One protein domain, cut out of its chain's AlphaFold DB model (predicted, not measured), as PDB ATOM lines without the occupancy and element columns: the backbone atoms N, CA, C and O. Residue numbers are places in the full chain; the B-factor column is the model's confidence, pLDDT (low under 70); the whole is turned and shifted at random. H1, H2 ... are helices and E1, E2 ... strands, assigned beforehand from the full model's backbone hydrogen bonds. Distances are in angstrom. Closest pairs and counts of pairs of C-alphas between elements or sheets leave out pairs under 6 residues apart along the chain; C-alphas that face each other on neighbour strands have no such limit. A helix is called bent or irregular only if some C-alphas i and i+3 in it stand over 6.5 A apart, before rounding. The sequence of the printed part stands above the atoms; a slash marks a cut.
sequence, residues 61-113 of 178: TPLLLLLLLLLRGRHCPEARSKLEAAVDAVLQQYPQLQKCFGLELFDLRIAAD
ATOM      1  N   THR A  61      26.532 -31.933  49.442       65.25
ATOM      2  CA  THR A  61      25.468 -31.042  48.982       65.25
ATOM      3  C   THR A  61      26.092 -29.890  48.191       65.25
ATOM      4  O   THR A  61      27.069 -29.311  48.680       65.25
ATOM      5  N   PRO A  62      25.552 -29.528  47.014       70.62
ATOM      6  CA  PRO A  62      26.162 -28.541  46.118       70.62
ATOM      7  C   PRO A  62      26.461 -27.202  46.812       70.62
ATOM      8  O   PRO A  62      27.430 -26.533  46.469       70.62
ATOM      9  N   LEU A  63      25.706 -26.863  47.863       66.62
ATOM     10  CA  LEU A  63      25.918 -25.677  48.698       66.62
ATOM     11  C   LEU A  63      27.257 -25.668  49.453       66.62
ATOM     12  O   LEU A  63      27.899 -24.626  49.557       66.62
ATOM     13  N   LEU A  64      27.707 -26.819  49.959       68.56
ATOM     14  CA  LEU A  64      28.943 -26.924  50.744       68.56
ATOM     15  C   LEU A  64      30.177 -26.819  49.833       68.56
ATOM     16  O   LEU A  64      31.185 -26.211  50.193       68.56
ATOM     17  N   LEU A  65      30.048 -27.332  48.607       66.44
ATOM     18  CA  LEU A  65      31.026 -27.167  47.534       66.44
ATOM     19  C   LEU A  65      31.123 -25.703  47.083       66.44
ATOM     20  O   LEU A  65      32.227 -25.195  46.897       66.44
ATOM     21  N   LEU A  66      29.989 -25.004  46.987       67.94
ATOM     22  CA  LEU A  66      29.943 -23.586  46.630       67.94
ATOM     23  C   LEU A  66      30.608 -22.706  47.701       67.94
ATOM     24  O   LEU A  66      31.412 -21.837  47.372       67.94
ATOM     25  N   LEU A  67      30.357 -22.989  48.985       68.81
ATOM     26  CA  LEU A  67      30.981 -22.277  50.106       68.81
ATOM     27  C   LEU A  67      32.510 -22.463  50.129       68.81
ATOM     28  O   LEU A  67      33.259 -21.500  50.300       68.81
ATOM     29  N   LEU A  68      32.984 -23.693  49.904       64.50
ATOM     30  CA  LEU A  68      34.415 -24.003  49.810       64.50
ATOM     31  C   LEU A  68      35.081 -23.339  48.597       64.50
ATOM     32  O   LEU A  68      36.235 -22.913  48.685       64.50
ATOM     33  N   LEU A  69      34.371 -23.223  47.473       65.25
ATOM     34  CA  LEU A  69      34.873 -22.557  46.273       65.25
ATOM     35  C   LEU A  69      34.988 -21.035  46.448       65.25
ATOM     36  O   LEU A  69      35.974 -20.452  45.996       65.25
ATOM     37  N   LEU A  70      34.050 -20.401  47.161       66.88
ATOM     38  CA  LEU A  70      34.100 -18.964  47.465       66.88
ATOM     39  C   LEU A  70      35.318 -18.581  48.315       66.88
ATOM     40  O   LEU A  70      35.949 -17.557  48.064       66.88
ATOM     41  N   LEU A  71      35.702 -19.428  49.274       64.25
ATOM     42  CA  LEU A  71      36.894 -19.220  50.106       64.25
ATOM     43  C   LEU A  71      38.211 -19.403  49.333       64.25
ATOM     44  O   LEU A  71      39.218 -18.790  49.683       64.25
ATOM     45  N   ARG A  72      38.220 -20.227  48.277       63.91
ATOM     46  CA  ARG A  72      39.444 -20.600  47.544       63.91
ATOM     47  C   ARG A  72      39.727 -19.730  46.311       63.91
ATOM     48  O   ARG A  72      40.863 -19.708  45.841       63.91
ATOM     49  N   GLY A  73      38.732 -18.993  45.813       64.19
ATOM     50  CA  GLY A  73      38.828 -18.179  44.591       64.19
ATOM     51  C   GLY A  73      39.860 -17.044  44.627       64.19
ATOM     52  O   GLY A  73      40.333 -16.632  43.572       64.19
ATOM     53  N   ARG A  74      40.280 -16.582  45.814       70.00
ATOM     54  CA  ARG A  74      41.238 -15.467  45.955       70.00
ATOM     55  C   ARG A  74      42.647 -15.765  45.440       70.00
ATOM     56  O   ARG A  74      43.338 -14.859  45.001       70.00
ATOM     57  N   HIS A  75      43.083 -17.023  45.486       80.25
ATOM     58  CA  HIS A  75      44.484 -17.380  45.228       80.25
ATOM     59  C   HIS A  75      44.746 -18.009  43.854       80.25
ATOM     60  O   HIS A  75      45.891 -18.343  43.556       80.25
ATOM     61  N   CYS A  76      43.727 -18.193  43.010       83.88
ATOM     62  CA  CYS A  76      43.903 -18.859  41.719       83.88
ATOM     63  C   CYS A  76      43.037 -18.200  40.630       83.88
ATOM     64  O   CYS A  76      41.866 -18.561  40.483       83.88
ATOM     65  N   PRO A  77      43.582 -17.250  39.846       84.38
ATOM     66  CA  PRO A  77      42.819 -16.548  38.812       84.38
ATOM     67  C   PRO A  77      42.309 -17.492  37.711       84.38
ATOM     68  O   PRO A  77      41.240 -17.262  37.157       84.38
ATOM     69  N   GLU A  78      43.004 -18.600  37.448       86.50
ATOM     70  CA  GLU A  78      42.589 -19.625  36.477       86.50
ATOM     71  C   GLU A  78      41.319 -20.376  36.906       86.50
ATOM     72  O   GLU A  78      40.533 -20.832  36.071       86.50
ATOM     73  N   ALA A  79      41.077 -20.493  38.216       84.81
ATOM     74  CA  ALA A  79      39.866 -21.115  38.741       84.81
ATOM     75  C   ALA A  79      38.635 -20.203  38.609       84.81
ATOM     76  O   ALA A  79      37.508 -20.693  38.699       84.81
ATOM     77  N   ARG A  80      38.828 -18.899  38.352       87.06
ATOM     78  CA  ARG A  80      37.748 -17.907  38.275       87.06
ATOM     79  C   ARG A  80      36.736 -18.237  37.185       87.06
ATOM     80  O   ARG A  80      35.548 -18.238  37.471       87.06
ATOM     81  N   SER A  81      37.185 -18.576  35.976       89.94
ATOM     82  CA  SER A  81      36.279 -18.890  34.861       89.94
ATOM     83  C   SER A  81      35.466 -20.162  35.110       89.94
ATOM     84  O   SER A  81      34.294 -20.231  34.753       89.94
ATOM     85  N   LYS A  82      36.061 -21.166  35.769       89.94
ATOM     86  CA  LYS A  82      35.349 -22.398  36.153       89.94
ATOM     87  C   LYS A  82      34.318 -22.126  37.247       89.94
ATOM     88  O   LYS A  82      33.220 -22.670  37.194       89.94
ATOM     89  N   LEU A  83      34.673 -21.285  38.220       88.94
ATOM     90  CA  LEU A  83      33.763 -20.862  39.278       88.94
ATOM     91  C   LEU A  83      32.594 -20.061  38.708       88.94
ATOM     92  O   LEU A  83      31.453 -20.331  39.053       88.94
ATOM     93  N   GLU A  84      32.870 -19.129  37.800       92.00
ATOM     94  CA  GLU A  84      31.843 -18.342  37.127       92.00
ATOM     95  C   GLU A  84      30.865 -19.227  36.349       92.00
ATOM     96  O   GLU A  84      29.664 -19.120  36.567       92.00
ATOM     97  N   ALA A  85      31.364 -20.175  35.549       92.44
ATOM     98  CA  ALA A  85      30.508 -21.120  34.834       92.44
ATOM     99  C   ALA A  85      29.639 -21.968  35.783       92.44
ATOM    100  O   ALA A  85      28.476 -22.246  35.489       92.44
ATOM    101  N   ALA A  86      30.178 -22.367  36.940       91.00
ATOM    102  CA  ALA A  86      29.415 -23.086  37.955       91.00
ATOM    103  C   ALA A  86      28.333 -22.203  38.603       91.00
ATOM    104  O   ALA A  86      27.212 -22.663  38.809       91.00
ATOM    105  N   VAL A  87      28.645 -20.936  38.894       92.25
ATOM    106  CA  VAL A  87      27.674 -19.955  39.404       92.25
ATOM    107  C   VAL A  87      26.572 -19.706  38.369       92.25
ATOM    108  O   VAL A  87      25.397 -19.692  38.731       92.25
ATOM    109  N   ASP A  88      26.917 -19.592  37.087       94.75
ATOM    110  CA  ASP A  88      25.949 -19.400  36.004       94.75
ATOM    111  C   ASP A  88      25.003 -20.604  35.860       94.75
ATOM    112  O   ASP A  88      23.799 -20.425  35.681       94.75
ATOM    113  N   ALA A  89      25.504 -21.830  36.033       93.81
ATOM    114  CA  ALA A  89      24.664 -23.029  36.059       93.81
ATOM    115  C   ALA A  89      23.675 -23.034  37.244       93.81
ATOM    116  O   ALA A  89      22.536 -23.476  37.094       93.81
ATOM    117  N   VAL A  90      24.076 -22.514  38.410       91.94
ATOM    118  CA  VAL A  90      23.174 -22.348  39.564       91.94
ATOM    119  C   VAL A  90      22.107 -21.291  39.270       91.94
ATOM    120  O   VAL A  90      20.935 -21.520  39.553       91.94
ATOM    121  N   LEU A  91      22.468 -20.168  38.648       93.62
ATOM    122  CA  LEU A  91      21.507 -19.116  38.289       93.62
ATOM    123  C   LEU A  91      20.451 -19.596  37.288       93.62
ATOM    124  O   LEU A  91      19.292 -19.206  37.397       93.62
ATOM    125  N   GLN A  92      20.816 -20.485  36.360       95.38
ATOM    126  CA  GLN A  92      19.851 -21.112  35.449       95.38
ATOM    127  C   GLN A  92      18.808 -21.964  36.186       95.38
ATOM    128  O   GLN A  92      17.664 -22.047  35.746       95.38
ATOM    129  N   GLN A  93      19.188 -22.594  37.302       95.56
ATOM    130  CA  GLN A  93      18.277 -23.406  38.115       95.56
ATOM    131  C   GLN A  93      17.414 -22.562  39.064       95.56
ATOM    132  O   GLN A  93      16.312 -22.979  39.415       95.56
ATOM    133  N   TYR A  94      17.896 -21.385  39.472       93.88
ATOM    134  CA  TYR A  94      17.247 -20.517  40.456       93.88
ATOM    135  C   TYR A  94      17.149 -19.077  39.930       93.88
ATOM    136  O   TYR A  94      17.945 -18.225  40.330       93.88
ATOM    137  N   PRO A  95      16.160 -18.770  39.070       95.12
ATOM    138  CA  PRO A  95      16.022 -17.446  38.462       95.12
ATOM    139  C   PRO A  95      15.693 -16.336  39.474       95.12
ATOM    140  O   PRO A  95      15.879 -15.164  39.168       95.12
ATOM    141  N   GLN A  96      15.242 -16.678  40.690       93.88
ATOM    142  CA  GLN A  96      15.104 -15.713  41.786       93.88
ATOM    143  C   GLN A  96      16.437 -15.303  42.429       93.88
ATOM    144  O   GLN A  96      16.419 -14.554  43.402       93.88
ATOM    145  N   LEU A  97      17.576 -15.830  41.974       94.50
ATOM    146  CA  LEU A  97      18.898 -15.410  42.424       94.50
ATOM    147  C   LEU A  97      19.540 -14.475  41.394       94.50
ATOM    148  O   LEU A  97      19.368 -14.624  40.189       94.50
ATOM    149  N   GLN A  98      20.336 -13.531  41.879       94.69
ATOM    150  CA  GLN A  98      21.118 -12.595  41.092       94.69
ATOM    151  C   GLN A  98      22.600 -12.716  41.458       94.69
ATOM    152  O   GLN A  98      22.966 -12.787  42.635       94.69
ATOM    153  N   LYS A  99      23.462 -12.713  40.434       93.69
ATOM    154  CA  LYS A  99      24.921 -12.638  40.592       93.69
ATOM    155  C   LYS A  99      25.331 -11.205  40.912       93.69
ATOM    156  O   LYS A  99      25.056 -10.293  40.134       93.69
ATOM    157  N   CYS A 100      26.048 -11.013  42.008       90.12
ATOM    158  CA  CYS A 100      26.711  -9.764  42.355       90.12
ATOM    159  C   CYS A 100      28.230  -9.965  42.335       90.12
ATOM    160  O   CYS A 100      28.749 -10.990  42.780       90.12
ATOM    161  N   PHE A 101      28.956  -8.970  41.828       88.38
ATOM    162  CA  PHE A 101      30.414  -9.010  41.754       88.38
ATOM    163  C   PHE A 101      31.014  -8.171  42.887       88.38
ATOM    164  O   PHE A 101      30.829  -6.955  42.936       88.38
ATOM    165  N   GLY A 102      31.725  -8.826  43.806       84.44
ATOM    166  CA  GLY A 102      32.648  -8.172  44.734       84.44
ATOM    167  C   GLY A 102      34.058  -8.082  44.143       84.44
ATOM    168  O   GLY A 102      34.310  -8.590  43.053       84.44
ATOM    169  N   LEU A 103      34.999  -7.479  44.883       83.56
ATOM    170  CA  LEU A 103      36.398  -7.339  44.439       83.56
ATOM    171  C   LEU A 103      37.017  -8.677  43.976       83.56
ATOM    172  O   LEU A 103      37.724  -8.713  42.974       83.56
ATOM    173  N   GLU A 104      36.730  -9.774  44.686       82.62
ATOM    174  CA  GLU A 104      37.316 -11.106  44.428       82.62
ATOM    175  C   GLU A 104      36.348 -12.266  44.706       82.62
ATOM    176  O   GLU A 104      36.753 -13.419  44.840       82.62
ATOM    177  N   LEU A 105      35.061 -11.967  44.856       85.12
ATOM    178  CA  LEU A 105      34.050 -12.931  45.269       85.12
ATOM    179  C   LEU A 105      32.784 -12.750  44.443       85.12
ATOM    180  O   LEU A 105      32.358 -11.623  44.181       85.12
ATOM    181  N   PHE A 106      32.207 -13.875  44.029       88.75
ATOM    182  CA  PHE A 106      30.871 -13.924  43.452       88.75
ATOM    183  C   PHE A 106      29.882 -14.047  44.605       88.75
ATOM    184  O   PHE A 106      29.943 -14.999  45.377       88.75
ATOM    185  N   ASP A 107      29.002 -13.072  44.749       87.44
ATOM    186  CA  ASP A 107      27.945 -13.087  45.752       87.44
ATOM    187  C   ASP A 107      26.636 -13.475  45.052       87.44
ATOM    188  O   ASP A 107      26.318 -12.942  43.988       87.44
ATOM    189  N   LEU A 108      25.906 -14.444  45.603       91.31
ATOM    190  CA  LEU A 108      24.600 -14.856  45.095       91.31
ATOM    191  C   LEU A 108      23.540 -14.297  46.029       91.31
ATOM    192  O   LEU A 108      23.422 -14.720  47.179       91.31
ATOM    193  N   ARG A 109      22.759 -13.349  45.523       88.38
ATOM    194  CA  ARG A 109      21.694 -12.694  46.280       88.38
ATOM    195  C   ARG A 109      20.346 -13.132  45.767       88.38
ATOM    196  O   ARG A 109      20.221 -13.508  44.612       88.38
ATOM    197  N   ILE A 110      19.328 -13.052  46.609       92.81
ATOM    198  CA  ILE A 110      17.952 -13.109  46.120       92.81
ATOM    199  C   ILE A 110      17.721 -11.842  45.287       92.81
ATOM    200  O   ILE A 110      18.119 -10.759  45.712       92.81
ATOM    201  N   ALA A 111      17.108 -11.992  44.115       90.06
ATOM    202  CA  ALA A 111      16.684 -10.928  43.208       90.06
ATOM    203  C   ALA A 111      15.492 -10.165  43.813       90.06
ATOM    204  O   ALA A 111      14.372 -10.193  43.310       90.06
ATOM    205  N   ALA A 112      15.736  -9.555  44.966       88.62
ATOM    206  CA  ALA A 112      14.859  -8.599  45.603       88.62
ATOM    207  C   ALA A 112      15.501  -7.218  45.461       88.62
ATOM    208  O   ALA A 112      16.725  -7.097  45.566       88.62
ATOM    209  N   ASP A 113      14.677  -6.187  45.284       85.69
ATOM    210  CA  ASP A 113      15.095  -4.781  45.253       85.69
ATOM    211  C   ASP A 113      15.487  -4.296  46.662       85.69
ATOM    212  O   ASP A 113      14.889  -3.389  47.239       85.69
TER     213      ASP A 113
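What this domain is: This is residues 61 to 113 of the 178 residues of an uncharacterized protein of Eimeria tenella (UniProt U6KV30). Two helices fold back on each other as a narrow V, joined tightly at one end, and a hairpin of two strands packs alongside the second helix, H2, which runs along the length of the domain. The first helix, H1, is on H2 near their link and spreads away from it toward the first printed residue. The 53 printed residues hold, in chain order, H1, H2, E1 and E2; the strands make an antiparallel sheet, order E1 - E2, and the class is mixed. The whole is compact, with a radius of gyration of the C-alphas of 11.0 A and spans of 31 by 25 by 16 A.

How they stand to each other: Start with H1, residues 62 to 75, and H2, residues 77 to 93, a helical hairpin running opposite ways at a shallow tilt of 28 degrees. They touch through residues 69 to 73 and 79 to 83 alone; look at Gly 73 and Arg 80, whose C-alphas are closest, 6.4 A apart. Of the O i to N i+4 pairs, 8 of 10 in H1 and 11 of 13 in H2 are within hydrogen-bond range. Next come E1, residues 97 to 101, and E2, residues 106 to 110, an antiparallel hairpin at 146 degrees; N 98 and O 109 are 2.7 A apart, within hydrogen-bond range. The closest C-alphas of H2 and E1 are those of Leu 91 and Leu 97, 6.1 A apart. H1 and E1 are apart.

Where its parts are: Find C-alpha 62 at (26.162, -28.541, 46.118); from there H1 runs 21.5 A, irregular where C-alphas 71 and 74 are 7.1 A apart. H2 covers 25.5 A and is only just irregular, C-alphas 78 and 81 being 6.6 A apart. E1 and E2 each measure 13.2 A, and E2 ends at C-alpha 110, (17.952, -13.109, 46.120).

The domain as a whole: The C-alphas of Glu 78 and Asp 113 are the farthest apart, 32.5 A. The printed part has no cut, and its three links are tight. Look for pLDDT under 70 at residue 61 and residues 63 to 73.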